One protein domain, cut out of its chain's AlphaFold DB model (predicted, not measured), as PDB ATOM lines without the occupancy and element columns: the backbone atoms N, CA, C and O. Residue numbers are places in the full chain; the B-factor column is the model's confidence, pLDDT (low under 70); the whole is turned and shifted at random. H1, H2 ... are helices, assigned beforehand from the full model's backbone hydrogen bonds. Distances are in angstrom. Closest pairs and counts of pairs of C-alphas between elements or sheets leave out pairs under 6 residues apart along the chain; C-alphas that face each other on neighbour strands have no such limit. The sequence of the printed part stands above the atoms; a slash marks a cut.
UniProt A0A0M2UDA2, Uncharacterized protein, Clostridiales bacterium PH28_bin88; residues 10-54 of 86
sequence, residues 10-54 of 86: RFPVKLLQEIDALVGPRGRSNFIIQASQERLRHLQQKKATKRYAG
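What this domain is: This is residues 10 to 54 of the 86 residues of an uncharacterized protein of Clostridiales bacterium PH28_bin88 (UniProt A0A0M2UDA2). A short helix, H1, and a long one, H2, meet at a corner as an L, and H2 makes the long arm. The printed part has 45 residues with two named helices, H1 then H2, and no named strand; the class is all helix. It is extended, with a radius of gyration of the C-alphas of 14.9 A and spans of 46 by 18 by 16 A.

How they stand to each other: H1, residues 13 to 23, and H2, residues 28 to 51, only just touch, with 3 pairs of C-alphas within 8 A, and only at the corner by their link. The closest C-alphas, those of Ile 19 and Arg 28, are 7.0 A apart. H2 touches H1 with residues 28 to 31 alone. Their lines are about perpendicular, at 76 degrees. In H1 and H2 every O i to N i+4 pair is within hydrogen-bond range.

Where its parts are: H1 begins at C-alpha 13 (133.786, 104.457, 144.256) and is 15.4 A long. H2 is 34.1 A long and ends at C-alpha 51 (121.236, 107.833, 109.036).

The domain as a whole: The C-alphas farthest apart, of Pro 25 and Gly 54, are 46.5 A apart. Residues 33 to 54, of which 33 to 51 belong to H2, stand free. The link is tight, and the printed part has no cut. Residues 52 to 54 are under pLDDT 70.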
ATOM      1  N   ARG A  10     126.009 110.092 140.213       94.56
ATOM      2  CA  ARG A  10     126.580 109.050 141.076       94.56
ATOM      3  C   ARG A  10     127.659 108.281 140.322       94.56
ATOM      4  O   ARG A  10     127.412 107.822 139.211       94.56
ATOM      5  N   PHE A  11     128.813 108.097 140.955       93.19
ATOM      6  CA  PHE A  11     129.932 107.324 140.420       93.19
ATOM      7  C   PHE A  11     130.216 106.101 141.298       93.19
ATOM      8  O   PHE A  11     130.133 106.208 142.524       93.19
ATOM      9  N   PRO A  12     130.593 104.954 140.705       97.06
ATOM     10  CA  PRO A  12     131.214 103.872 141.455       97.06
ATOM     11  C   PRO A  12     132.480 104.371 142.159       97.06
ATOM     12  O   PRO A  12     133.293 105.068 141.553       97.06
ATOM     13  N   VAL A  13     132.667 103.979 143.422       96.44
ATOM     14  CA  VAL A  13     133.786 104.457 144.256       96.44
ATOM     15  C   VAL A  13     135.140 104.175 143.603       96.44
ATOM     16  O   VAL A  13     135.961 105.081 143.508       96.44
ATOM     17  N   LYS A  14     135.342 102.954 143.091       97.25
ATOM     18  CA  LYS A  14     136.597 102.553 142.431       97.25
ATOM     19  C   LYS A  14     136.930 103.438 141.229       97.25
ATOM     20  O   LYS A  14     138.033 103.956 141.139       97.25
ATOM     21  N   LEU A  15     135.944 103.694 140.368       95.00
ATOM     22  CA  LEU A  15     136.127 104.551 139.197       95.00
ATOM     23  C   LEU A  15     136.500 105.982 139.602       95.00
ATOM     24  O   LEU A  15     137.365 106.597 138.989       95.00
ATOM     25  N   LEU A  16     135.857 106.518 140.643       93.50
ATOM     26  CA  LEU A  16     136.173 107.860 141.119       93.50
ATOM     27  C   LEU A  16     137.604 107.938 141.677       93.50
ATOM     28  O   LEU A  16     138.306 108.899 141.380       93.50
ATOM     29  N   GLN A  17     138.044 106.913 142.412       95.12
ATOM     30  CA  GLN A  17     139.415 106.807 142.928       95.12
ATOM     31  C   GLN A  17     140.457 106.721 141.806       95.12
ATOM     32  O   GLN A  17     141.506 107.352 141.900       95.12
ATOM     33  N   GLU A  18     140.172 105.980 140.736       95.50
ATOM     34  CA  GLU A  18     141.052 105.903 139.564       95.50
ATOM     35  C   GLU A  18     141.180 107.262 138.868       95.50
ATOM     36  O   GLU A  18     142.285 107.700 138.550       95.50
ATOM     37  N   ILE A  19     140.060 107.970 138.687       94.69
ATOM     38  CA  ILE A  19     140.068 109.326 138.130       94.69
ATOM     39  C   ILE A  19     140.889 110.254 139.032       94.69
ATOM     40  O   ILE A  19     141.749 110.983 138.544       94.69
ATOM     41  N   ASP A  20     140.678 110.200 140.347       94.25
ATOM     42  CA  ASP A  20     141.427 111.010 141.309       94.25
ATOM     43  C   ASP A  20     142.926 110.775 141.267       94.25
ATOM     44  O   ASP A  20     143.690 111.735 141.346       94.25
ATOM     45  N   ALA A  21     143.347 109.518 141.138       95.50
ATOM     46  CA  ALA A  21     144.755 109.169 141.050       95.50
ATOM     47  C   ALA A  21     145.424 109.782 139.808       95.50
ATOM     48  O   ALA A  21     146.604 110.120 139.858       95.50
ATOM     49  N   LEU A  22     144.675 109.954 138.712       95.19
ATOM     50  CA  LEU A  22     145.194 110.463 137.440       95.19
ATOM     51  C   LEU A  22     145.118 111.988 137.310       95.19
ATOM     52  O   LEU A  22     146.062 112.605 136.824       95.19
ATOM     53  N   VAL A  23     143.999 112.608 137.701       94.25
ATOM     54  CA  VAL A  23     143.751 114.050 137.466       94.25
ATOM     55  C   VAL A  23     143.687 114.883 138.746       94.25
ATOM     56  O   VAL A  23     143.548 116.107 138.690       94.25
ATOM     57  N   GLY A  24     143.775 114.235 139.907       91.25
ATOM     58  CA  GLY A  24     143.617 114.858 141.211       91.25
ATOM     59  C   GLY A  24     142.168 115.274 141.527       91.25
ATOM     60  O   GLY A  24     141.323 115.412 140.636       91.25
ATOM     61  N   PRO A  25     141.860 115.590 142.800       80.19
ATOM     62  CA  PRO A  25     140.491 115.886 143.236       80.19
ATOM     63  C   PRO A  25     139.853 117.103 142.545       80.19
ATOM     64  O   PRO A  25     138.635 117.166 142.384       80.19
ATOM     65  N   ARG A  26     140.669 118.083 142.128       86.50
ATOM     66  CA  ARG A  26     140.212 119.314 141.452       86.50
ATOM     67  C   ARG A  26     140.067 119.152 139.933       86.50
ATOM     68  O   ARG A  26     139.421 119.983 139.302       86.50
ATOM     69  N   GLY A  27     140.630 118.090 139.350       90.69
ATOM     70  CA  GLY A  27     140.599 117.827 137.907       90.69
ATOM     71  C   GLY A  27     139.345 117.097 137.422       90.69
ATOM     72  O   GLY A  27     139.096 117.048 136.217       90.69
ATOM     73  N   ARG A  28     138.522 116.567 138.341       91.94
ATOM     74  CA  ARG A  28     137.353 115.725 138.026       91.94
ATOM     75  C   ARG A  28     136.388 116.373 137.041       91.94
ATOM     76  O   ARG A  28     136.040 115.760 136.040       91.94
ATOM     77  N   SER A  29     135.951 117.604 137.315       90.44
ATOM     78  CA  SER A  29     134.949 118.275 136.479       90.44
ATOM     79  C   SER A  29     135.448 118.445 135.049       90.44
ATOM     80  O   SER A  29     134.729 118.114 134.113       90.44
ATOM     81  N   ASN A  30     136.696 118.889 134.874       92.94
ATOM     82  CA  ASN A  30     137.286 119.042 133.547       92.94
ATOM     83  C   ASN A  30     137.405 117.690 132.827       92.94
ATOM     84  O   ASN A  30     137.004 117.576 131.672       92.94
ATOM     85  N   PHE A  31     137.873 116.652 133.526       94.94
ATOM     86  CA  PHE A  31     137.973 115.300 132.978       94.94
ATOM     87  C   PHE A  31     136.613 114.765 132.504       94.94
ATOM     88  O   PHE A  31     136.479 114.323 131.365       94.94
ATOM     89  N   ILE A  32     135.581 114.867 133.345       93.88
ATOM     90  CA  ILE A  32     134.224 114.400 133.030       93.88
ATOM     91  C   ILE A  32     133.636 115.192 131.856       93.88
ATOM     92  O   ILE A  32     133.010 114.596 130.979       93.88
ATOM     93  N   ILE A  33     133.836 116.514 131.812       94.00
ATOM     94  CA  ILE A  33     133.364 117.364 130.710       94.00
ATOM     95  C   ILE A  33     134.016 116.937 129.393       94.00
ATOM     96  O   ILE A  33     133.301 116.682 128.424       94.00
ATOM     97  N   GLN A  34     135.344 116.804 129.362       95.25
ATOM     98  CA  GLN A  34     136.085 116.404 128.163       95.25
ATOM     99  C   GLN A  34     135.665 115.012 127.678       95.25
ATOM    100  O   GLN A  34     135.277 114.855 126.517       95.25
ATOM    101  N   ALA A  35     135.625 114.027 128.580       95.75
ATOM    102  CA  ALA A  35     135.193 112.668 128.259       95.75
ATOM    103  C   ALA A  35     133.747 112.631 127.733       95.75
ATOM    104  O   ALA A  35     133.429 111.906 126.789       95.75
ATOM    105  N   SER A  36     132.857 113.451 128.302       95.19
ATOM    106  CA  SER A  36     131.466 113.556 127.849       95.19
ATOM    107  C   SER A  36     131.364 114.185 126.459       95.19
ATOM    108  O   SER A  36     130.618 113.686 125.616       95.19
ATOM    109  N   GLN A  37     132.124 115.250 126.187       96.19
ATOM    110  CA  GLN A  37     132.167 115.897 124.874       96.19
ATOM    111  C   GLN A  37     132.684 114.942 123.796       96.19
ATOM    112  O   GLN A  37     132.079 114.827 122.729       96.19
ATOM    113  N   GLU A  38     133.767 114.221 124.080       96.62
ATOM    114  CA  GLU A  38     134.306 113.197 123.189       96.62
ATOM    115  C   GLU A  38     133.271 112.103 122.923       96.62
ATOM    116  O   GLU A  38     132.922 111.829 121.769       96.62
ATOM    117  N   ARG A  39     132.681 111.543 123.983       96.31
ATOM    118  CA  ARG A  39     131.680 110.485 123.854       96.31
ATOM    119  C   ARG A  39     130.461 110.932 123.050       96.31
ATOM    120  O   ARG A  39     129.944 110.138 122.256       96.31
ATOM    121  N   LEU A  40     130.010 112.177 123.225       97.06
ATOM    122  CA  LEU A  40     128.910 112.763 122.459       97.06
ATOM    123  C   LEU A  40     129.248 112.875 120.972       97.06
ATOM    124  O   LEU A  40     128.422 112.463 120.153       97.06
ATOM    125  N   ARG A  41     130.452 113.340 120.614       94.75
ATOM    126  CA  ARG A  41     130.901 113.381 119.211       94.75
ATOM    127  C   ARG A  41     130.852 111.993 118.575       94.75
ATOM    128  O   ARG A  41     130.252 111.834 117.515       94.75
ATOM    129  N   HIS A  42     131.357 110.966 119.259       93.44
ATOM    130  CA  HIS A  42     131.279 109.587 118.760       93.44
ATOM    131  C   HIS A  42     129.838 109.090 118.583       93.44
ATOM    132  O   HIS A  42     129.532 108.387 117.620       93.44
ATOM    133  N   LEU A  43     128.920 109.439 119.494       94.44
ATOM    134  CA  LEU A  43     127.506 109.073 119.349       94.44
ATOM    135  C   LEU A  43     126.847 109.780 118.167       94.44
ATOM    136  O   LEU A  43     126.065 109.152 117.453       94.44
ATOM    137  N   GLN A  44     127.145 111.061 117.960       90.56
ATOM    138  CA  GLN A  44     126.629 111.832 116.832       90.56
ATOM    139  C   GLN A  44     127.141 111.273 115.506       90.56
ATOM    140  O   GLN A  44     126.332 111.020 114.619       90.56
ATOM    141  N   GLN A  45     128.440 110.978 115.408       87.69
ATOM    142  CA  GLN A  45     129.027 110.317 114.241       87.69
ATOM    143  C   GLN A  45     128.354 108.970 113.977       87.69
ATOM    144  O   GLN A  45     127.855 108.745 112.883       87.69
ATOM    145  N   LYS A  46     128.213 108.109 114.993       89.69
ATOM    146  CA  LYS A  46     127.533 106.813 114.841       89.69
ATOM    147  C   LYS A  46     126.082 106.964 114.373       89.69
ATOM    148  O   LYS A  46     125.605 106.154 113.580       89.69
ATOM    149  N   LYS A  47     125.361 107.975 114.867       87.44
ATOM    150  CA  LYS A  47     123.997 108.287 114.411       87.44
ATOM    151  C   LYS A  47     123.987 108.779 112.966       87.44
ATOM    152  O   LYS A  47     123.141 108.325 112.207       87.44
ATOM    153  N   ALA A  48     124.917 109.654 112.590       81.88
ATOM    154  CA  ALA A  48     125.068 110.127 111.220       81.88
ATOM    155  C   ALA A  48     125.366 108.952 110.283       81.88
ATOM    156  O   ALA A  48     124.614 108.734 109.344       81.88
ATOM    157  N   THR A  49     126.353 108.112 110.596       80.19
ATOM    158  CA  THR A  49     126.664 106.918 109.800       80.19
ATOM    159  C   THR A  49     125.453 106.008 109.637       80.19
ATOM    160  O   THR A  49     125.218 105.526 108.543       80.19
ATOM    161  N   LYS A  50     124.642 105.800 110.683       76.19
ATOM    162  CA  LYS A  50     123.394 105.026 110.560       76.19
ATOM    163  C   LYS A  50     122.338 105.717 109.697       76.19
ATOM    164  O   LYS A  50     121.629 105.038 108.971       76.19
ATOM    165  N   ARG A  51     122.207 107.039 109.803       71.44
ATOM    166  CA  ARG A  51     121.236 107.833 109.036       71.44
ATOM    167  C   ARG A  51     121.590 107.893 107.548       71.44
ATOM    168  O   ARG A  51     120.690 107.892 106.725       71.44
ATOM    169  N   TYR A  52     122.879 107.955 107.239       66.44
ATOM    170  CA  TYR A  52     123.420 108.036 105.883       66.44
ATOM    171  C   TYR A  52     123.938 106.677 105.377       66.44
ATOM    172  O   TYR A  52     124.592 106.588 104.336       66.44
ATOM    173  N   ALA A  53     123.671 105.592 106.109       63.56
ATOM    174  CA  ALA A  53     123.965 104.249 105.635       63.56
ATOM    175  C   ALA A  53     123.082 103.978 104.412       63.56
ATOM    176  O   ALA A  53     121.858 103.989 104.521       63.56
ATOM    177  N   GLY A  54     123.704 103.771 103.252       65.12
ATOM    178  CA  GLY A  54     122.996 103.522 101.996       65.12
ATOM    179  C   GLY A  54     122.509 104.769 101.251       65.12
ATOM    180  O   GLY A  54     121.870 104.609 100.222       65.12
TER     181      GLY A  54